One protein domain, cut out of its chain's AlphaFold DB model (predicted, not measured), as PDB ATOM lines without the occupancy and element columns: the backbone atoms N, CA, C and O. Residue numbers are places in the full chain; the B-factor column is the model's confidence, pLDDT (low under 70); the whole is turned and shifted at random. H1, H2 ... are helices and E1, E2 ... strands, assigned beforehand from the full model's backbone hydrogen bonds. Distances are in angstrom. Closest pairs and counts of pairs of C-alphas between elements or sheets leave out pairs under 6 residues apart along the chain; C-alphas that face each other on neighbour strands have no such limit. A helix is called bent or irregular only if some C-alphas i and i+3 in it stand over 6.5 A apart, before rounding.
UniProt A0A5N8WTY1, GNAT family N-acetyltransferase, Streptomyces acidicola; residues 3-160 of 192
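This is residues 3 to 160 of the 192 residues of the protein "GNAT family N-acetyltransferase" of Streptomyces acidicola (UniProt A0A5N8WTY1). What is the main picture? A strongly twisted sheet of six strands curls round H4, with H1 over the same face; H2 crosses the other face, and H3 packs on H2, away from the sheet. This is a three-layer arrangement, with helices on both faces of one sheet. What is it made of? The 158 printed residues, of mixed class, include four named helices and six named strands in the order H1 E1 H2 H3 E2 E3 E4 H4 E5 E6; the sheet, antiparallel throughout, runs E1 E2 E3 E4 E6 E5. How large is it? It is compact, with a radius of gyration of the C-alphas of 15.4 A and spans of 46 by 36 by 30 A.

Where do the elements before residue 70 lie? H1, residues 3 to 14, begins at C-alpha 3 (6.899, 22.086, -49.638); E1 is residues 19 to 21. H2, residues 27 to 43, is 22.9 A long, and H3, residues 54 to 68, is irregular, with C-alphas 63 and 66 9.1 A apart. What follows? E2 is residues 78 to 84, E3 residues 92 to 100, 23.1 A long, and E4 residues 108 to 115, bending by 60 degrees at residue 111. H4, residues 124 to 137, is 19.3 A long; E5 is residues 144 to 148 and E6 residues 155 to 159, ending at C-alpha 159 (2.231, 30.574, -38.143).

How do the strands pair? E2, E3 and E4 form a meander, each strand the antiparallel neighbour of the one before, with N 81 and O 96 at 2.8 A and N 97 and O 112 at 2.8 A. Edge strand E1 is the antiparallel neighbour of E2, with N 20 and O 82 within hydrogen-bond range at 2.9 A; E6 is the antiparallel neighbour of E4, with N 110 and O 155 at 2.9 A, and forms a hairpin with edge strand E5, with N 145 and O 158 at 3.1 A. E4, H4 and E5 form a split strand-helix-strand unit, E6 between its strands, with a right-handed crossover. Where are the helices? H1 touches H4 with residues 9 to 13 alone, closest at the C-alphas of Val 9 and Ala 135, 5.6 A. H2 is on the sheet at a height of 8.6 A, on the opposite face from H4, and touches H3 at a steep tilt of 65 degrees, closest at the C-alphas of Leu 35 and Gly 68, 6.6 A. Are the helix backbones complete? Every O i to N i+4 pair is within hydrogen-bond range in H1, H2 and H4; in H3 8 of 11 are.

Is anything missing? The printed part has no cut, and no link is long. How far does it reach? The two C-alphas farthest apart are those of Ser 55 and Ser 140, 47.1 A. Where is confidence low? The mean pLDDT of the printed part is 72.1, and 53 residues are under 70, among them residues 137 to 160.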
ATOM      1  N   ASP A   3       6.280  21.290 -48.562       55.91
ATOM      2  CA  ASP A   3       6.899  22.086 -49.638       55.91
ATOM      3  C   ASP A   3       5.862  22.667 -50.618       55.91
ATOM      4  O   ASP A   3       6.026  23.770 -51.138       55.91
ATOM      5  N   ASP A   4       4.714  21.996 -50.768       64.06
ATOM      6  CA  ASP A   4       3.615  22.424 -51.645       64.06
ATOM      7  C   ASP A   4       2.948  23.730 -51.184       64.06
ATOM      8  O   ASP A   4       2.386  24.471 -51.991       64.06
ATOM      9  N   GLN A   5       2.977  24.035 -49.882       66.25
ATOM     10  CA  GLN A   5       2.400  25.278 -49.358       66.25
ATOM     11  C   GLN A   5       3.316  26.471 -49.630       66.25
ATOM     12  O   GLN A   5       2.842  27.507 -50.098       66.25
ATOM     13  N   ALA A   6       4.616  26.299 -49.387       67.56
ATOM     14  CA  ALA A   6       5.648  27.286 -49.673       67.56
ATOM     15  C   ALA A   6       5.673  27.654 -51.162       67.56
ATOM     16  O   ALA A   6       5.580  28.830 -51.515       67.56
ATOM     17  N   LEU A   7       5.701  26.645 -52.039       72.88
ATOM     18  CA  LEU A   7       5.681  26.837 -53.490       72.88
ATOM     19  C   LEU A   7       4.466  27.653 -53.939       72.88
ATOM     20  O   LEU A   7       4.620  28.653 -54.634       72.88
ATOM     21  N   ARG A   8       3.269  27.317 -53.450       73.44
ATOM     22  CA  ARG A   8       2.035  28.022 -53.827       73.44
ATOM     23  C   ARG A   8       1.948  29.456 -53.289       73.44
ATOM     24  O   ARG A   8       1.322  30.306 -53.920       73.44
ATOM     25  N   VAL A   9       2.557  29.754 -52.138       77.00
ATOM     26  CA  VAL A   9       2.714  31.145 -51.671       77.00
ATOM     27  C   VAL A   9       3.614  31.910 -52.638       77.00
ATOM     28  O   VAL A   9       3.265  33.010 -53.062       77.00
ATOM     29  N   HIS A  10       4.744  31.323 -53.032       79.94
ATOM     30  CA  HIS A  10       5.686  31.954 -53.951       79.94
ATOM     31  C   HIS A  10       5.129  32.141 -55.367       79.94
ATOM     32  O   HIS A  10       5.385  33.182 -55.977       79.94
ATOM     33  N   GLU A  11       4.325  31.200 -55.866       82.00
ATOM     34  CA  GLU A  11       3.556  31.345 -57.111       82.00
ATOM     35  C   GLU A  11       2.641  32.571 -57.045       82.00
ATOM     36  O   GLU A  11       2.609  33.393 -57.959       82.00
ATOM     37  N   ARG A  12       1.946  32.762 -55.920       81.88
ATOM     38  CA  ARG A  12       1.043  33.900 -55.749       81.88
ATOM     39  C   ARG A  12       1.770  35.230 -55.600       81.88
ATOM     40  O   ARG A  12       1.306  36.235 -56.129       81.88
ATOM     41  N   LEU A  13       2.908  35.243 -54.908       83.38
ATOM     42  CA  LEU A  13       3.760  36.430 -54.823       83.38
ATOM     43  C   LEU A  13       4.312  36.820 -56.193       83.38
ATOM     44  O   LEU A  13       4.377  38.006 -56.493       83.38
ATOM     45  N   THR A  14       4.641  35.838 -57.035       84.06
ATOM     46  CA  THR A  14       5.056  36.065 -58.428       84.06
ATOM     47  C   THR A  14       3.946  36.705 -59.268       84.06
ATOM     48  O   THR A  14       4.238  37.505 -60.150       84.06
ATOM     49  N   GLY A  15       2.678  36.402 -58.978       81.50
ATOM     50  CA  GLY A  15       1.524  37.022 -59.638       81.50
ATOM     51  C   GLY A  15       1.149  38.417 -59.117       81.50
ATOM     52  O   GLY A  15       0.168  38.992 -59.584       81.50
ATOM     53  N   SER A  16       1.869  38.964 -58.131       83.06
ATOM     54  CA  SER A  16       1.561  40.276 -57.562       83.06
ATOM     55  C   SER A  16       2.076  41.408 -58.460       83.06
ATOM     56  O   SER A  16       3.256  41.415 -58.800       83.06
ATOM     57  N   PRO A  17       1.272  42.446 -58.761       82.94
ATOM     58  CA  PRO A  17       1.756  43.613 -59.507       82.94
ATOM     59  C   PRO A  17       2.796  44.436 -58.724       82.94
ATOM     60  O   PRO A  17       3.505  45.257 -59.298       82.94
ATOM     61  N   LEU A  18       2.887  44.228 -57.405       85.81
ATOM     62  CA  LEU A  18       3.813  44.931 -56.518       85.81
ATOM     63  C   LEU A  18       5.177  44.233 -56.410       85.81
ATOM     64  O   LEU A  18       6.176  44.890 -56.109       85.81
ATOM     65  N   LEU A  19       5.219  42.913 -56.608       87.38
ATOM     66  CA  LEU A  19       6.395  42.086 -56.355       87.38
ATOM     67  C   LEU A  19       6.816  41.363 -57.626       87.38
ATOM     68  O   LEU A  19       6.036  40.633 -58.221       87.38
ATOM     69  N   CYS A  20       8.079  41.513 -58.006       88.00
ATOM     70  CA  CYS A  20       8.649  40.784 -59.131       88.00
ATOM     71  C   CYS A  20       9.757  39.852 -58.633       88.00
ATOM     72  O   CYS A  20      10.630  40.325 -57.901       88.00
ATOM     73  N   PRO A  21       9.757  38.554 -58.981       87.31
ATOM     74  CA  PRO A  21      10.853  37.665 -58.619       87.31
ATOM     75  C   PRO A  21      12.189  38.184 -59.145       87.31
ATOM     76  O   PRO A  21      12.279  38.671 -60.271       87.31
ATOM     77  N   VAL A  22      13.230  38.053 -58.331       85.06
ATOM     78  CA  VAL A  22      14.605  38.305 -58.769       85.06
ATOM     79  C   VAL A  22      15.006  37.185 -59.721       85.06
ATOM     80  O   VAL A  22      14.944  36.009 -59.363       85.06
ATOM     81  N   THR A  23      15.404  37.555 -60.932       81.56
ATOM     82  CA  THR A  23      15.798  36.606 -61.978       81.56
ATOM     83  C   THR A  23      17.262  36.184 -61.848       81.56
ATOM     84  O   THR A  23      18.064  36.801 -61.138       81.56
ATOM     85  N   PHE A  24      17.627  35.098 -62.535       68.81
ATOM     86  CA  PHE A  24      19.008  34.629 -62.593       68.81
ATOM     87  C   PHE A  24      19.905  35.719 -63.208       68.81
ATOM     88  O   PHE A  24      19.642  36.196 -64.307       68.81
ATOM     89  N   GLY A  25      20.938  36.149 -62.476       73.69
ATOM     90  CA  GLY A  25      21.816  37.271 -62.849       73.69
ATOM     91  C   GLY A  25      21.568  38.568 -62.066       73.69
ATOM     92  O   GLY A  25      22.489  39.362 -61.877       73.69
ATOM     93  N   GLU A  26      20.381  38.754 -61.485       81.50
ATOM     94  CA  GLU A  26      20.068  39.933 -60.661       81.50
ATOM     95  C   GLU A  26      20.491  39.780 -59.189       81.50
ATOM     96  O   GLU A  26      20.403  40.730 -58.406       81.50
ATOM     97  N   GLY A  27      20.998  38.605 -58.804       79.31
ATOM     98  CA  GLY A  27      21.407  38.289 -57.432       79.31
ATOM     99  C   GLY A  27      22.444  39.261 -56.861       79.31
ATOM    100  O   GLY A  27      22.301  39.697 -55.720       79.31
ATOM    101  N   ARG A  28      23.429  39.690 -57.667       81.31
ATOM    102  CA  ARG A  28      24.423  40.691 -57.244       81.31
ATOM    103  C   ARG A  28      23.771  42.041 -56.951       81.31
ATOM    104  O   ARG A  28      24.044  42.649 -55.918       81.31
ATOM    105  N   ARG A  29      22.881  42.498 -57.839       84.50
ATOM    106  CA  ARG A  29      22.128  43.748 -57.654       84.50
ATOM    107  C   ARG A  29      21.290  43.671 -56.379       84.50
ATOM    108  O   ARG A  29      21.306  44.606 -55.585       84.50
ATOM    109  N   PHE A  30      20.618  42.547 -56.144       83.69
ATOM    110  CA  PHE A  30      19.861  42.329 -54.915       83.69
ATOM    111  C   PHE A  30      20.763  42.358 -53.676       83.69
ATOM    112  O   PHE A  30      20.418  42.994 -52.684       83.69
ATOM    113  N   GLY A  31      21.937  41.726 -53.738       82.94
ATOM    114  CA  GLY A  31      22.922  41.731 -52.654       82.94
ATOM    115  C   GLY A  31      23.415  43.135 -52.287       82.94
ATOM    116  O   GLY A  31      23.597  43.424 -51.108       82.94
ATOM    117  N   LEU A  32      23.569  44.031 -53.268       86.31
ATOM    118  CA  LEU A  32      23.912  45.438 -53.022       86.31
ATOM    119  C   LEU A  32      22.779  46.197 -52.319       86.31
ATOM    120  O   LEU A  32      23.033  46.964 -51.392       86.31
ATOM    121  N   TRP A  33      21.529  45.949 -52.711       87.44
ATOM    122  CA  TRP A  33      20.351  46.524 -52.050       87.44
ATOM    123  C   TRP A  33      20.175  45.995 -50.619       87.44
ATOM    124  O   TRP A  33      19.859  46.761 -49.710       87.44
ATOM    125  N   ASP A  34      20.435  44.706 -50.391       84.19
ATOM    126  CA  ASP A  34      20.443  44.101 -49.053       84.19
ATOM    127  C   ASP A  34      21.555  44.704 -48.180       84.19
ATOM    128  O   ASP A  34      21.331  45.053 -47.023       84.19
ATOM    129  N   LEU A  35      22.742  44.926 -48.754       82.94
ATOM    130  CA  LEU A  35      23.853  45.577 -48.065       82.94
ATOM    131  C   LEU A  35      23.534  47.032 -47.693       82.94
ATOM    132  O   LEU A  35      23.847  47.445 -46.579       82.94
ATOM    133  N   ALA A  36      22.888  47.790 -48.584       85.62
ATOM    134  CA  ALA A  36      22.421  49.146 -48.293       85.62
ATOM    135  C   ALA A  36      21.387  49.154 -47.152       85.62
ATOM    136  O   ALA A  36      21.481  49.969 -46.234       85.62
ATOM    137  N   SER A  37      20.464  48.187 -47.144       83.19
ATOM    138  CA  SER A  37      19.509  47.986 -46.048       83.19
ATOM    139  C   SER A  37      20.196  47.718 -44.709       83.19
ATOM    140  O   SER A  37      19.842  48.302 -43.682       83.19
ATOM    141  N   LEU A  38      21.213  46.856 -44.709       81.69
ATOM    142  CA  LEU A  38      21.984  46.523 -43.515       81.69
ATOM    143  C   LEU A  38      22.834  47.700 -43.033       81.69
ATOM    144  O   LEU A  38      22.874  47.960 -41.831       81.69
ATOM    145  N   ALA A  39      23.478  48.425 -43.947       84.00
ATOM    146  CA  ALA A  39      24.236  49.631 -43.630       84.00
ATOM    147  C   ALA A  39      23.334  50.676 -42.962       84.00
ATOM    148  O   ALA A  39      23.660  51.188 -41.891       84.00
ATOM    149  N   GLU A  40      22.143  50.906 -43.507       83.56
ATOM    150  CA  GLU A  40      21.197  51.841 -42.911       83.56
ATOM    151  C   GLU A  40      20.650  51.327 -41.571       83.56
ATOM    152  O   GLU A  40      20.580  52.054 -40.578       83.56
ATOM    153  N   GLY A  41      20.282  50.048 -41.508       79.56
ATOM    154  CA  GLY A  41      19.637  49.453 -40.344       79.56
ATOM    155  C   GLY A  41      20.565  49.253 -39.146       79.56
ATOM    156  O   GLY A  41      20.115  49.416 -38.002       79.56
ATOM    157  N   ALA A  42      21.820  48.876 -39.386       80.69
ATOM    158  CA  ALA A  42      22.793  48.528 -38.354       80.69
ATOM    159  C   ALA A  42      23.838  49.626 -38.116       80.69
ATOM    160  O   ALA A  42      24.221  49.832 -36.967       80.69
ATOM    161  N   LEU A  43      24.269  50.341 -39.161       79.56
ATOM    162  CA  LEU A  43      25.274  51.408 -39.054       79.56
ATOM    163  C   LEU A  43      24.655  52.815 -39.075       79.56
ATOM    164  O   LEU A  43      25.323  53.771 -38.696       79.56
ATOM    165  N   GLY A  44      23.389  52.957 -39.486       80.12
ATOM    166  CA  GLY A  44      22.748  54.266 -39.661       80.12
ATOM    167  C   GLY A  44      23.231  55.021 -40.902       80.12
ATOM    168  O   GLY A  44      22.988  56.222 -41.014       80.12
ATOM    169  N   GLU A  45      23.919  54.341 -41.821       82.69
ATOM    170  CA  GLU A  45      24.517  54.944 -43.012       82.69
ATOM    171  C   GLU A  45      23.601  54.805 -44.221       82.69
ATOM    172  O   GLU A  45      23.175  53.707 -44.573       82.69
ATOM    173  N   TRP A  46      23.321  55.931 -44.871       83.88
ATOM    174  CA  TRP A  46      22.538  55.960 -46.098       83.88
ATOM    175  C   TRP A  46      23.484  55.732 -47.264       83.88
ATOM    176  O   TRP A  46      24.410  56.511 -47.487       83.88
ATOM    177  N   VAL A  47      23.257  54.644 -47.985       83.94
ATOM    178  CA  VAL A  47      24.082  54.238 -49.116       83.94
ATOM    179  C   VAL A  47      23.153  54.010 -50.291       83.94
ATOM    180  O   VAL A  47      22.196  53.247 -50.171       83.94
ATOM    181  N   ASP A  48      23.426  54.674 -51.411       84.00
ATOM    182  CA  ASP A  48      22.736  54.372 -52.659       84.00
ATOM    183  C   ASP A  48      23.274  53.038 -53.211       84.00
ATOM    184  O   ASP A  48      24.472  52.926 -53.502       84.00
ATOM    185  N   PRO A  49      22.428  52.002 -53.339       81.75
ATOM    186  CA  PRO A  49      22.865  50.718 -53.862       81.75
ATOM    187  C   PRO A  49      23.275  50.770 -55.341       81.75
ATOM    188  O   PRO A  49      24.017  49.890 -55.778       81.75
ATOM    189  N   GLY A  50      22.818  51.768 -56.111       82.19
ATOM    190  CA  GLY A  50      23.209  51.970 -57.510       82.19
ATOM    191  C   GLY A  50      24.621  52.537 -57.674       82.19
ATOM    192  O   GLY A  50      25.295  52.230 -58.656       82.19
ATOM    193  N   SER A  51      25.103  53.296 -56.688       83.81
ATOM    194  CA  SER A  51      26.417  53.951 -56.712       83.81
ATOM    195  C   SER A  51      27.499  53.201 -55.917       83.81
ATOM    196  O   SER A  51      28.568  53.753 -55.642       83.81
ATOM    197  N   LEU A  52      27.230  51.969 -55.475       84.31
ATOM    198  CA  LEU A  52      28.146  51.203 -54.629       84.31
ATOM    199  C   LEU A  52      29.393  50.751 -55.400       84.31
ATOM    200  O   LEU A  52      29.339  49.884 -56.271       84.31
ATOM    201  N   THR A  53      30.551  51.291 -55.016       87.00
ATOM    202  CA  THR A  53      31.854  50.813 -55.495       87.00
ATOM    203  C   THR A  53      32.304  49.565 -54.734       87.00
ATOM    204  O   THR A  53      31.961  49.381 -53.564       87.00
ATOM    205  N   VAL A  54      33.156  48.742 -55.359       86.12
ATOM    206  CA  VAL A  54      33.718  47.513 -54.753       86.12
ATOM    207  C   VAL A  54      34.408  47.799 -53.411       86.12
ATOM    208  O   VAL A  54      34.255  47.051 -52.444       86.12
ATOM    209  N   SER A  55      35.132  48.915 -53.310       85.50
ATOM    210  CA  SER A  55      35.811  49.328 -52.075       85.50
ATOM    211  C   SER A  55      34.825  49.679 -50.958       85.50
ATOM    212  O   SER A  55      35.028  49.300 -49.802       85.50
ATOM    213  N   THR A  56      33.735  50.372 -51.299       86.00
ATOM    214  CA  THR A  56      32.684  50.746 -50.340       86.00
ATOM    215  C   THR A  56      31.923  49.516 -49.868       86.00
ATOM    216  O   THR A  56      31.703  49.353 -48.669       86.00
ATOM    217  N   GLU A  57      31.602  48.614 -50.793       87.81
ATOM    218  CA  GLU A  57      30.986  47.321 -50.516       87.81
ATOM    219  C   GLU A  57      31.829  46.518 -49.513       87.81
ATOM    220  O   GLU A  57      31.344  46.164 -48.437       87.81
ATOM    221  N   LYS A  58      33.125  46.319 -49.794       86.12
ATOM    222  CA  LYS A  58      34.049  45.592 -48.908       86.12
ATOM    223  C   LYS A  58      34.128  46.224 -47.516       86.12
ATOM    224  O   LYS A  58      34.068  45.514 -46.513       86.12
ATOM    225  N   ARG A  59      34.219  47.556 -47.441       88.81
ATOM    226  CA  ARG A  59      34.247  48.298 -46.171       88.81
ATOM    227  C   ARG A  59      32.972  48.084 -45.356       88.81
ATOM    228  O   ARG A  59      33.055  47.848 -44.153       88.81
ATOM    229  N   LEU A  60      31.803  48.155 -45.992       85.88
ATOM    230  CA  LEU A  60      30.517  47.939 -45.325       85.88
ATOM    231  C   LEU A  60      30.390  46.502 -44.825       85.88
ATOM    232  O   LEU A  60      30.030  46.295 -43.668       85.88
ATOM    233  N   ARG A  61      30.758  45.515 -45.648       85.25
ATOM    234  CA  ARG A  61      30.730  44.097 -45.261       85.25
ATOM    235  C   ARG A  61      31.615  43.812 -44.050       85.25
ATOM    236  O   ARG A  61      31.174  43.137 -43.127       85.25
ATOM    237  N   LEU A  62      32.821  44.383 -44.012       85.88
ATOM    238  CA  LEU A  62      33.723  44.262 -42.862       85.88
ATOM    239  C   LEU A  62      33.114  44.861 -41.589       85.88
ATOM    240  O   LEU A  62      33.146  44.227 -40.538       85.88
ATOM    241  N   ARG A  63      32.513  46.050 -41.683       83.31
ATOM    242  CA  ARG A  63      31.897  46.731 -40.532       83.31
ATOM    243  C   ARG A  63      30.631  46.045 -40.026       83.31
ATOM    244  O   ARG A  63      30.362  46.070 -38.832       83.31
ATOM    245  N   LEU A  64      29.868  45.426 -40.922       79.38
ATOM    246  CA  LEU A  64      28.673  44.647 -40.591       79.38
ATOM    247  C   LEU A  64      29.004  43.234 -40.074       79.38
ATOM    248  O   LEU A  64      28.123  42.550 -39.545       79.38
ATOM    249  N   GLY A  65      30.250  42.777 -40.222       81.19
ATOM    250  CA  GLY A  65      30.717  41.483 -39.729       81.19
ATOM    251  C   GLY A  65      29.893  40.313 -40.277       81.19
ATOM    252  O   GLY A  65      29.712  40.167 -41.485       81.19
ATOM    253  N   ALA A  66      29.370  39.465 -39.387       72.50
ATOM    254  CA  ALA A  66      28.559  38.305 -39.770       72.50
ATOM    255  C   ALA A  66      27.257  38.682 -40.505       72.50
ATOM    256  O   ALA A  66      26.804  37.919 -41.354       72.50
ATOM    257  N   ALA A  67      26.678  39.855 -40.218       66.81
ATOM    258  CA  ALA A  67      25.447  40.318 -40.858       66.81
ATOM    259  C   ALA A  67      25.674  40.816 -42.293       66.81
ATOM    260  O   ALA A  67      24.751  40.766 -43.095       66.81
ATOM    261  N   GLY A  68      26.889  41.275 -42.618       61.81
ATOM    262  CA  GLY A  68      27.264  41.765 -43.948       61.81
ATOM    263  C   GLY A  68      27.772  40.685 -44.898       61.81
ATOM    264  O   GLY A  68      28.184  41.010 -46.011       61.81
ATOM    265  N   ARG A  69      27.796  39.414 -44.480       65.81
ATOM    266  CA  ARG A  69      28.206  38.320 -45.363       65.81
ATOM    267  C   ARG A  69      27.209  38.194 -46.507       65.81
ATOM    268  O   ARG A  69      26.004  38.114 -46.289       65.81
ATOM    269  N   GLU A  70      27.736  38.158 -47.726       62.62
ATOM    270  CA  GLU A  70      26.943  37.836 -48.902       62.62
ATOM    271  C   GLU A  70      26.354  36.438 -48.723       62.62
ATOM    272  O   GLU A  70      27.077  35.473 -48.471       62.62
ATOM    273  N   TYR A  71      25.028  36.337 -48.798       60.97
ATOM    274  CA  TYR A  71      24.354  35.048 -48.787       60.97
ATOM    275  C   TYR A  71      24.574  34.387 -50.148       60.97
ATOM    276  O   TYR A  71      23.768  34.548 -51.060       60.97
ATOM    277  N   THR A  72      25.696  33.679 -50.282       52.38
ATOM    278  CA  THR A  72      26.130  32.991 -51.507       52.38
ATOM    279  C   THR A  72      25.310  31.749 -51.828       52.38
ATOM    280  O   THR A  72      25.388  31.246 -52.943       52.38
ATOM    281  N   ARG A  73      24.520  31.241 -50.875       49.62
ATOM    282  CA  ARG A  73      23.582  30.156 -51.150       49.62
ATOM    283  C   ARG A  73      22.267  30.733 -51.652       49.62
ATOM    284  O   ARG A  73      21.596  31.503 -50.958       49.62
ATOM    285  N   ASP A  74      21.904  30.339 -52.866       51.34
ATOM    286  CA  ASP A  74      20.505  30.145 -53.228       51.34
ATOM    287  C   ASP A  74      19.989  29.010 -52.343       51.34
ATOM    288  O   ASP A  74      19.992  27.839 -52.711       51.34
ATOM    289  N   ASP A  75      19.658  29.348 -51.098       55.78
ATOM    290  CA  ASP A  75      18.918  28.424 -50.262       55.78
ATOM    291  C   ASP A  75      17.574  28.238 -50.968       55.78
ATOM    292  O   ASP A  75      16.841  29.204 -51.177       55.78
ATOM    293  N   GLU A  76      17.265  27.005 -51.360       53.62
ATOM    294  CA  GLU A  76      16.038  26.603 -52.069       53.62
ATOM    295  C   GLU A  76      14.741  27.123 -51.407       53.62
ATOM    296  O   GLU A  76      13.702  27.271 -52.053       53.62
ATOM    297  N   TYR A  77      14.842  27.489 -50.129       56.56
ATOM    298  CA  TYR A  77      13.791  28.024 -49.272       56.56
ATOM    299  C   TYR A  77      13.707  29.559 -49.223       56.56
ATOM    300  O   TYR A  77      12.766  30.087 -48.638       56.56
ATOM    301  N   ARG A  78      14.674  30.301 -49.780       72.31
ATOM    302  CA  ARG A  78      14.712  31.773 -49.765       72.31
ATOM    303  C   ARG A  78      14.403  32.321 -51.149       72.31
ATOM    304  O   ARG A  78      15.247  32.322 -52.040       72.31
ATOM    305  N   ARG A  79      13.206  32.882 -51.319       81.81
ATOM    306  CA  ARG A  79      12.836  33.607 -52.542       81.81
ATOM    307  C   ARG A  79      13.031  35.105 -52.353       81.81
ATOM    308  O   ARG A  79      12.683  35.682 -51.321       81.81
ATOM    309  N   ARG A  80      13.606  35.739 -53.371       87.19
ATOM    310  CA  ARG A  80      13.920  37.169 -53.398       87.19
ATOM    311  C   ARG A  80      12.993  37.857 -54.393       87.19
ATOM    312  O   ARG A  80      12.787  37.347 -55.493       87.19
ATOM    313  N   TYR A  81      12.467  39.014 -54.012       88.81
ATOM    314  CA  TYR A  81      11.570  39.811 -54.838       88.81
ATOM    315  C   TYR A  81      11.999  41.279 -54.848       88.81
ATOM    316  O   TYR A  81      12.393  41.846 -53.825       88.81
ATOM    317  N   TRP A  82      11.870  41.903 -56.010       89.94
ATOM    318  CA  TRP A  82      11.886  43.344 -56.186       89.94
ATOM    319  C   TRP A  82      10.521  43.924 -55.827       89.94
ATOM    320  O   TRP A  82       9.495  43.418 -56.279       89.94
ATOM    321  N   ILE A  83      10.509  45.007 -55.054       89.00
ATOM    322  CA  ILE A  83       9.316  45.832 -54.851       89.00
ATOM    323  C   ILE A  83       9.289  46.856 -55.979       89.00
ATOM    324  O   ILE A  83      10.264  47.583 -56.172       89.00
ATOM    325  N   ARG A  84       8.181  46.925 -56.713       88.19
ATOM    326  CA  ARG A  84       7.957  47.889 -57.797       88.19
ATOM    327  C   ARG A  84       6.852  48.864 -57.415       88.19
ATOM    328  O   ARG A  84       6.035  48.571 -56.548       88.19
ATOM    329  N   THR A  85       6.825  50.032 -58.048       80.88
ATOM    330  CA  THR A  85       5.669  50.930 -57.920       80.88
ATOM    331  C   THR A  85       4.640  50.544 -58.986       80.88
ATOM    332  O   THR A  85       5.013  50.471 -60.156       80.88
ATOM    333  N   PRO A  86       3.365  50.301 -58.629       68.75
ATOM    334  CA  PRO A  86       2.322  50.034 -59.616       68.75
ATOM    335  C   PRO A  86       2.223  51.188 -60.624       68.75
ATOM    336  O   PRO A  86       2.163  52.346 -60.216       68.75
ATOM    337  N   GLY A  87       2.216  50.881 -61.922       65.50
ATOM    338  CA  GLY A  87       2.083  51.886 -62.988       65.50
ATOM    339  C   GLY A  87       3.364  52.637 -63.370       65.50
ATOM    340  O   GLY A  87       3.296  53.522 -64.212       65.50
ATOM    341  N   HIS A  88       4.519  52.295 -62.790       63.44
ATOM    342  CA  HIS A  88       5.830  52.714 -63.297       63.44
ATOM    343  C   HIS A  88       6.536  51.516 -63.935       63.44
ATOM    344  O   HIS A  88       6.577  50.433 -63.345       63.44
ATOM    345  N   ASP A  89       7.102  51.720 -65.125       57.78
ATOM    346  CA  ASP A  89       7.761  50.674 -65.903       57.78
ATOM    347  C   ASP A  89       8.980  50.105 -65.168       57.78
ATOM    348  O   ASP A  89      10.077  50.656 -65.179       57.78
ATOM    349  N   GLY A  90       8.771  48.967 -64.504       62.34
ATOM    350  CA  GLY A  90       9.800  47.982 -64.168       62.34
ATOM    351  C   GLY A  90      10.839  48.357 -63.107       62.34
ATOM    352  O   GLY A  90      11.536  47.457 -62.633       62.34
ATOM    353  N   GLU A  91      10.955  49.622 -62.700       78.31
ATOM    354  CA  GLU A  91      12.020  50.041 -61.791       78.31
ATOM    355  C   GLU A  91      11.789  49.526 -60.362       78.31
ATOM    356  O   GLU A  91      10.746  49.740 -59.731       78.31
ATOM    357  N   ALA A  92      12.790  48.813 -59.845       84.81
ATOM    358  CA  ALA A  92      12.791  48.337 -58.475       84.81
ATOM    359  C   ALA A  92      13.001  49.517 -57.519       84.81
ATOM    360  O   ALA A  92      14.017  50.202 -57.565       84.81
ATOM    361  N   VAL A  93      12.045  49.712 -56.617       87.19
ATOM    362  CA  VAL A  93      12.068  50.743 -55.570       87.19
ATOM    363  C   VAL A  93      12.347  50.154 -54.188       87.19
ATOM    364  O   VAL A  93      12.427  50.878 -53.194       87.19
ATOM    365  N   GLY A  94      12.497  48.834 -54.100       87.44
ATOM    366  CA  GLY A  94      12.775  48.115 -52.865       87.44
ATOM    367  C   GLY A  94      13.095  46.645 -53.097       87.44
ATOM    368  O   GLY A  94      12.991  46.131 -54.211       87.44
ATOM    369  N   THR A  95      13.441  45.960 -52.018       89.62
ATOM    370  CA  THR A  95      13.666  44.517 -51.980       89.62
ATOM    371  C   THR A  95      12.900  43.890 -50.830       89.62
ATOM    372  O   THR A  95      12.737  44.483 -49.765       89.62
ATOM    373  N   ILE A  96      12.447  42.659 -51.034       87.50
ATOM    374  CA  ILE A  96      11.948  41.798 -49.969       87.50
ATOM    375  C   ILE A  96      12.454  40.374 -50.202       87.50
ATOM    376  O   ILE A  96      12.423  39.862 -51.319       87.50
ATOM    377  N   ALA A  97      12.955  39.734 -49.152       85.56
ATOM    378  CA  ALA A  97      13.316  38.324 -49.165       85.56
ATOM    379  C   ALA A  97      12.419  37.566 -48.192       85.56
ATOM    380  O   ALA A  97      12.276  37.965 -47.034       85.56
ATOM    381  N   VAL A  98      11.830  36.481 -48.682       81.50
ATOM    382  CA  VAL A  98      10.924  35.615 -47.933       81.50
ATOM    383  C   VAL A  98      11.537  34.221 -47.887       81.50
ATOM    384  O   VAL A  98      11.748  33.599 -48.926       81.50
ATOM    385  N   ASP A  99      11.827  33.759 -46.678       77.44
ATOM    386  CA  ASP A  99      12.329  32.424 -46.384       77.44
ATOM    387  C   ASP A  99      11.169  31.539 -45.914       77.44
ATOM    388  O   ASP A  99      10.317  31.982 -45.142       77.44
ATOM    389  N   THR A 100      11.169  30.268 -46.288       69.06
ATOM    390  CA  THR A 100      10.307  29.247 -45.682       69.06
ATOM    391  C   THR A 100      11.117  28.473 -44.652       69.06
ATOM    392  O   THR A 100      12.203  27.981 -44.954       69.06
ATOM    393  N   TRP A 101      10.647  28.399 -43.406       60.25
ATOM    394  CA  TRP A 101      11.417  27.736 -42.351       60.25
ATOM    395  C   TRP A 101      11.414  26.207 -42.565       60.25
ATOM    396  O   TRP A 101      10.330  25.633 -42.669       60.25
ATOM    397  N   PRO A 102      12.575  25.519 -42.588       51.38
ATOM    398  CA  PRO A 102      12.632  24.075 -42.869       51.38
ATOM    399  C   PRO A 102      11.989  23.223 -41.759       51.38
ATOM    400  O   PRO A 102      11.505  22.119 -41.990       51.38
ATOM    401  N   THR A 103      11.938  23.749 -40.535       47.62
ATOM    402  CA  THR A 103      11.392  23.088 -39.341       47.62
ATOM    403  C   THR A 103      10.257  23.900 -38.704       47.62
ATOM    404  O   THR A 103      10.410  24.513 -37.655       47.62
ATOM    405  N   GLY A 104       9.094  23.949 -39.355       51.03
ATOM    406  CA  GLY A 104       7.897  24.600 -38.810       51.03
ATOM    407  C   GLY A 104       6.715  24.508 -39.770       51.03
ATOM    408  O   GLY A 104       6.888  24.573 -40.981       51.03
ATOM    409  N   VAL A 105       5.503  24.307 -39.254       52.78
ATOM    410  CA  VAL A 105       4.291  24.225 -40.086       52.78
ATOM    411  C   VAL A 105       3.981  25.614 -40.658       52.78
ATOM    412  O   VAL A 105       3.662  26.520 -39.896       52.78
ATOM    413  N   GLY A 106       4.090  25.787 -41.979       57.09
ATOM    414  CA  GLY A 106       3.586  26.964 -42.708       57.09
ATOM    415  C   GLY A 106       4.288  28.306 -42.445       57.09
ATOM    416  O   GLY A 106       3.815  29.340 -42.913       57.09
ATOM    417  N   ALA A 107       5.403  28.325 -41.708       62.25
ATOM    418  CA  ALA A 107       6.030  29.568 -41.271       62.25
ATOM    419  C   ALA A 107       6.867  30.223 -42.387       62.25
ATOM    420  O   ALA A 107       7.892  29.689 -42.820       62.25
ATOM    421  N   LEU A 108       6.443  31.419 -42.806       71.00
ATOM    422  CA  LEU A 108       7.183  32.304 -43.708       71.00
ATOM    423  C   LEU A 108       7.949  33.344 -42.897       71.00
ATOM    424  O   LEU A 108       7.377  34.006 -42.047       71.00
ATOM    425  N   ARG A 109       9.219  33.576 -43.190       75.00
ATOM    426  CA  ARG A 109      10.037  34.604 -42.542       75.00
ATOM    427  C   ARG A 109      10.436  35.660 -43.550       75.00
ATOM    428  O   ARG A 109      10.964  35.334 -44.601       75.00
ATOM    429  N   VAL A 110      10.300  36.932 -43.195       79.19
ATOM    430  CA  VAL A 110      10.869  38.018 -43.995       79.19
ATOM    431  C   VAL A 110      12.311  38.246 -43.543       79.19
ATOM    432  O   VAL A 110      12.591  38.797 -42.474       79.19
ATOM    433  N   SER A 111      13.262  37.764 -44.339       74.38
ATOM    434  CA  SER A 111      14.689  37.834 -44.016       74.38
ATOM    435  C   SER A 111      15.335  39.161 -44.368       74.38
ATOM    436  O   SER A 111      16.310  39.548 -43.722       74.38
ATOM    437  N   SER A 112      14.780  39.860 -45.352       76.31
ATOM    438  CA  SER A 112      15.191  41.201 -45.748       76.31
ATOM    439  C   SER A 112      13.978  41.980 -46.237       76.31
ATOM    440  O   SER A 112      13.116  41.420 -46.911       76.31
ATOM    441  N   LEU A 113      13.899  43.255 -45.873       83.94
ATOM    442  CA  LEU A 113      12.925  44.203 -46.396       83.94
ATOM    443  C   LEU A 113      13.598  45.568 -46.460       83.94
ATOM    444  O   LEU A 113      14.051  46.090 -45.442       83.94
ATOM    445  N   TYR A 114      13.637  46.146 -47.650       84.62
ATOM    446  CA  TYR A 114      14.189  47.466 -47.884       84.62
ATOM    447  C   TYR A 114      13.320  48.230 -48.867       84.62
ATOM    448  O   TYR A 114      12.868  47.688 -49.870       84.62
ATOM    449  N   VAL A 115      13.111  49.513 -48.595       84.56
ATOM    450  CA  VAL A 115      12.492  50.441 -49.540       84.56
ATOM    451  C   VAL A 115      13.409  51.637 -49.669       84.56
ATOM    452  O   VAL A 115      13.801  52.244 -48.661       84.56
ATOM    453  N   HIS A 116      13.728  51.968 -50.917       81.12
ATOM    454  CA  HIS A 116      14.594  53.079 -51.248       81.12
ATOM    455  C   HIS A 116      14.042  54.376 -50.626       81.12
ATOM    456  O   HIS A 116      12.832  54.613 -50.697       81.12
ATOM    457  N   PRO A 117      14.891  55.227 -50.024       76.25
ATOM    458  CA  PRO A 117      14.520  56.482 -49.368       76.25
ATOM    459  C   PRO A 117      13.505  57.332 -50.130       76.25
ATOM    460  O   PRO A 117      12.512  57.781 -49.560       76.25
ATOM    461  N   VAL A 118      13.735  57.490 -51.433       77.75
ATOM    462  CA  VAL A 118      12.925  58.310 -52.346       77.75
ATOM    463  C   VAL A 118      11.503  57.758 -52.515       77.75
ATOM    464  O   VAL A 118      10.563  58.506 -52.766       77.75
ATOM    465  N   ALA A 119      11.320  56.453 -52.315       78.69
ATOM    466  CA  ALA A 119      10.033  55.774 -52.408       78.69
ATOM    467  C   ALA A 119       9.358  55.572 -51.034       78.69
ATOM    468  O   ALA A 119       8.279  54.978 -50.941       78.69
ATOM    469  N   ARG A 120       9.956  56.066 -49.940       77.44
ATOM    470  CA  ARG A 120       9.364  55.973 -48.596       77.44
ATOM    471  C   ARG A 120       8.153  56.888 -48.460       77.44
ATOM    472  O   ARG A 120       7.960  57.824 -49.223       77.44
ATOM    473  N   ARG A 121       7.316  56.601 -47.457       76.12
ATOM    474  CA  ARG A 121       6.019  57.266 -47.198       76.12
ATOM    475  C   ARG A 121       4.930  57.022 -48.252       76.12
ATOM    476  O   ARG A 121       3.821  57.500 -48.073       76.12
ATOM    477  N   ARG A 122       5.197  56.202 -49.270       77.75
ATOM    478  CA  ARG A 122       4.194  55.720 -50.237       77.75
ATOM    479  C   ARG A 122       3.477  54.437 -49.797       77.75
ATOM    480  O   ARG A 122       2.796  53.806 -50.588       77.75
ATOM    481  N   GLY A 123       3.700  53.987 -48.559       80.75
ATOM    482  CA  GLY A 123       3.107  52.751 -48.034       80.75
ATOM    483  C   GLY A 123       3.647  51.451 -48.647       80.75
ATOM    484  O   GLY A 123       3.171  50.387 -48.279       80.75
ATOM    485  N   LEU A 124       4.662  51.498 -49.519       84.62
ATOM    486  CA  LEU A 124       5.157  50.329 -50.267       84.62
ATOM    487  C   LEU A 124       5.664  49.184 -49.380       84.62
ATOM    488  O   LEU A 124       5.410  48.023 -49.678       84.62
ATOM    489  N   ALA A 125       6.348  49.497 -48.276       83.50
ATOM    490  CA  ALA A 125       6.805  48.476 -47.329       83.50
ATOM    491  C   ALA A 125       5.621  47.747 -46.673       83.50
ATOM    492  O   ALA A 125       5.643  46.526 -46.545       83.50
ATOM    493  N   SER A 126       4.584  48.496 -46.290       83.88
ATOM    494  CA  SER A 126       3.350  47.937 -45.734       83.88
ATOM    495  C   SER A 126       2.611  47.118 -46.784       83.88
ATOM    496  O   SER A 126       2.318  45.964 -46.523       83.88
ATOM    497  N   ALA A 127       2.440  47.643 -47.999       85.69
ATOM    498  CA  ALA A 127       1.788  46.930 -49.093       85.69
ATOM    499  C   ALA A 127       2.515  45.623 -49.469       85.69
ATOM    500  O   ALA A 127       1.872  44.617 -49.758       85.69
ATOM    501  N   ALA A 128       3.853  45.607 -49.433       85.94
ATOM    502  CA  ALA A 128       4.639  44.401 -49.687       85.94
ATOM    503  C   ALA A 128       4.432  43.351 -48.586       85.94
ATOM    504  O   ALA A 128       4.271  42.169 -48.882       85.94
ATOM    505  N   LEU A 129       4.385  43.781 -47.323       84.06
ATOM    506  CA  LEU A 129       4.061  42.904 -46.198       84.06
ATOM    507  C   LEU A 129       2.611  42.416 -46.253       84.06
ATOM    508  O   LEU A 129       2.373  41.241 -45.994       84.06
ATOM    509  N   ASP A 130       1.666  43.270 -46.642       85.06
ATOM    510  CA  ASP A 130       0.255  42.922 -46.808       85.06
ATOM    511  C   ASP A 130       0.068  41.910 -47.943       85.06
ATOM    512  O   ASP A 130      -0.729  40.988 -47.811       85.06
ATOM    513  N   ALA A 131       0.842  42.011 -49.029       85.00
ATOM    514  CA  ALA A 131       0.843  41.019 -50.103       85.00
ATOM    515  C   ALA A 131       1.357  39.650 -49.620       85.00
ATOM    516  O   ALA A 131       0.742  38.620 -49.907       85.00
ATOM    517  N   VAL A 132       2.443  39.634 -48.836       83.25
ATOM    518  CA  VAL A 132       2.956  38.410 -48.191       83.25
ATOM    519  C   VAL A 132       1.938  37.846 -47.203       83.25
ATOM    520  O   VAL A 132       1.679  36.643 -47.199       83.25
ATOM    521  N   TYR A 133       1.301  38.711 -46.418       77.06
ATOM    522  CA  TYR A 133       0.262  38.331 -45.473       77.06
ATOM    523  C   TYR A 133      -0.961  37.746 -46.178       77.06
ATOM    524  O   TYR A 133      -1.417  36.673 -45.805       77.06
ATOM    525  N   ALA A 134      -1.472  38.395 -47.224       80.81
ATOM    526  CA  ALA A 134      -2.621  37.927 -47.989       80.81
ATOM    527  C   ALA A 134      -2.342  36.580 -48.673       80.81
ATOM    528  O   ALA A 134      -3.219  35.715 -48.708       80.81
ATOM    529  N   ALA A 135      -1.116  36.374 -49.166       79.06
ATOM    530  CA  ALA A 135      -0.693  35.093 -49.721       79.06
ATOM    531  C   ALA A 135      -0.649  33.980 -48.655       79.06
ATOM    532  O   ALA A 135      -0.999  32.839 -48.956       79.06
ATOM    533  N   ALA A 136      -0.283  34.310 -47.411       72.69
ATOM    534  CA  ALA A 136      -0.218  33.368 -46.291       72.69
ATOM    535  C   ALA A 136      -1.582  33.099 -45.618       72.69
ATOM    536  O   ALA A 136      -1.905  31.967 -45.257       72.69
ATOM    537  N   ALA A 137      -2.408  34.135 -45.443       66.38
ATOM    538  CA  ALA A 137      -3.639  34.106 -44.653       66.38
ATOM    539  C   ALA A 137      -4.765  33.291 -45.304       66.38
ATOM    540  O   ALA A 137      -5.578  32.695 -44.600       66.38
ATOM    541  N   GLN A 138      -4.795  33.186 -46.636       60.66
ATOM    542  CA  GLN A 138      -5.823  32.421 -47.357       60.66
ATOM    543  C   GLN A 138      -5.727  30.896 -47.168       60.66
ATOM    544  O   GLN A 138      -6.508  30.160 -47.767       60.66
ATOM    545  N   ARG A 139      -4.793  30.395 -46.347       53.31
ATOM    546  CA  ARG A 139      -4.598  28.955 -46.130       53.31
ATOM    547  C   ARG A 139      -4.498  28.512 -44.677       53.31
ATOM    548  O   ARG A 139      -3.775  27.568 -44.369       53.31
ATOM    549  N   SER A 140      -5.285  29.119 -43.784       44.00
ATOM    550  CA  SER A 140      -5.421  28.636 -42.393       44.00
ATOM    551  C   SER A 140      -4.070  28.510 -41.672       44.00
ATOM    552  O   SER A 140      -3.832  27.618 -40.862       44.00
ATOM    553  N   CYS A 141      -3.180  29.455 -41.957       44.44
ATOM    554  CA  CYS A 141      -2.035  29.754 -41.119       44.44
ATOM    555  C   CYS A 141      -2.546  30.529 -39.900       44.44
ATOM    556  O   CYS A 141      -2.590  31.759 -39.900       44.44
ATOM    557  N   ALA A 142      -3.055  29.813 -38.901       35.03
ATOM    558  CA  ALA A 142      -3.492  30.440 -37.665       35.03
ATOM    559  C   ALA A 142      -2.279  31.014 -36.901       35.03
ATOM    560  O   ALA A 142      -1.155  30.565 -37.076       35.03
ATOM    561  N   GLY A 143      -2.503  32.059 -36.101       38.00
ATOM    562  CA  GLY A 143      -1.538  32.606 -35.139       38.00
ATOM    563  C   GLY A 143      -0.247  33.182 -35.727       38.00
ATOM    564  O   GLY A 143       0.709  32.453 -35.943       38.00
ATOM    565  N   PHE A 144      -0.184  34.507 -35.888       41.78
ATOM    566  CA  PHE A 144       1.030  35.222 -36.287       41.78
ATOM    567  C   PHE A 144       1.782  35.712 -35.047       41.78
ATOM    568  O   PHE A 144       1.272  36.551 -34.305       41.78
ATOM    569  N   ALA A 145       3.008  35.234 -34.842       39.25
ATOM    570  CA  ALA A 145       3.930  35.809 -33.868       39.25
ATOM    571  C   ALA A 145       5.077  36.512 -34.599       39.25
ATOM    572  O   ALA A 145       5.845  35.880 -35.323       39.25
ATOM    573  N   TRP A 146       5.199  37.825 -34.398       41.31
ATOM    574  CA  TRP A 146       6.381  38.571 -34.813       41.31
ATOM    575  C   TRP A 146       7.448  38.392 -33.747       41.31
ATOM    576  O   TRP A 146       7.342  38.942 -32.650       41.31
ATOM    577  N   THR A 147       8.480  37.618 -34.055       39.16
ATOM    578  CA  THR A 147       9.617  37.458 -33.149       39.16
ATOM    579  C   THR A 147      10.794  38.258 -33.680       39.16
ATOM    580  O   THR A 147      11.228  38.105 -34.820       39.16
ATOM    581  N   ARG A 148      11.321  39.161 -32.851       39.56
ATOM    582  CA  ARG A 148      12.567  39.865 -33.155       39.56
ATOM    583  C   ARG A 148      13.716  38.899 -32.887       39.56
ATOM    584  O   ARG A 148      14.078  38.698 -31.732       39.56
ATOM    585  N   THR A 149      14.274  38.293 -33.932       36.75
ATOM    586  CA  THR A 149      15.383  37.340 -33.792       36.75
ATOM    587  C   THR A 149      16.694  37.937 -34.311       36.75
ATOM    588  O   THR A 149      16.867  38.160 -35.506       36.75
ATOM    589  N   GLY A 150      17.634  38.174 -33.387       36.25
ATOM    590  CA  GLY A 150      19.038  38.490 -33.677       36.25
ATOM    591  C   GLY A 150      19.426  39.983 -33.726       36.25
ATOM    592  O   GLY A 150      18.568  40.872 -33.738       36.25
ATOM    593  N   PRO A 151      20.743  40.277 -33.722       29.86
ATOM    594  CA  PRO A 151      21.289  41.615 -33.922       29.86
ATOM    595  C   PRO A 151      21.214  41.969 -35.414       29.86
ATOM    596  O   PRO A 151      22.069  41.616 -36.218       29.86
ATOM    597  N   GLY A 152      20.117  42.610 -35.793       38.78
ATOM    598  CA  GLY A 152      19.778  42.940 -37.174       38.78
ATOM    599  C   GLY A 152      18.265  42.893 -37.290       38.78
ATOM    600  O   GLY A 152      17.646  41.935 -36.842       38.78
ATOM    601  N   ARG A 153      17.645  43.965 -37.782       44.22
ATOM    602  CA  ARG A 153      16.192  44.201 -37.739       44.22
ATOM    603  C   ARG A 153      15.436  43.247 -38.676       44.22
ATOM    604  O   ARG A 153      14.911  43.667 -39.698       44.22
ATOM    605  N   ARG A 154      15.413  41.956 -38.351       41.75
ATOM    606  CA  ARG A 154      14.819  40.891 -39.155       41.75
ATOM    607  C   ARG A 154      13.459  40.506 -38.586       41.75
ATOM    608  O   ARG A 154      13.311  40.360 -37.372       41.75
ATOM    609  N   LEU A 155      12.471  40.377 -39.466       43.97
ATOM    610  CA  LEU A 155      11.086  40.113 -39.101       43.97
ATOM    611  C   LEU A 155      10.736  38.664 -39.452       43.97
ATOM    612  O   LEU A 155      10.483  38.331 -40.607       43.97
ATOM    613  N   SER A 156      10.712  37.778 -38.460       37.12
ATOM    614  CA  SER A 156      10.100  36.460 -38.636       37.12
ATOM    615  C   SER A 156       8.595  36.555 -38.454       37.12
ATOM    616  O   SER A 156       8.126  37.112 -37.463       37.12
ATOM    617  N   VAL A 157       7.863  35.976 -39.401       41.03
ATOM    618  CA  VAL A 157       6.483  35.566 -39.194       41.03
ATOM    619  C   VAL A 157       6.519  34.073 -38.867       41.03
ATOM    620  O   VAL A 157       7.262  33.286 -39.448       41.03
ATOM    621  N   THR A 158       5.779  33.669 -37.849       39.03
ATOM    622  CA  THR A 158       5.586  32.256 -37.532       39.03
ATOM    623  C   THR A 158       4.099  32.027 -37.442       39.03
ATOM    624  O   THR A 158       3.411  32.810 -36.791       39.03
ATOM    625  N   THR A 159       3.625  30.999 -38.135       38.19
ATOM    626  CA  THR A 159       2.231  30.574 -38.143       38.19
ATOM    627  C   THR A 159       2.113  29.408 -37.171       38.19
ATOM    628  O   THR A 159       2.678  28.339 -37.407       38.19
ATOM    629  N   SER A 160       1.465  29.620 -36.031       34.34
ATOM    630  CA  SER A 160       1.208  28.557 -35.059       34.34
ATOM    631  C   SER A 160      -0.037  27.769 -35.470       34.34
ATOM    632  O   SER A 160      -1.098  28.369 -35.620       34.34
TER     633      SER A 160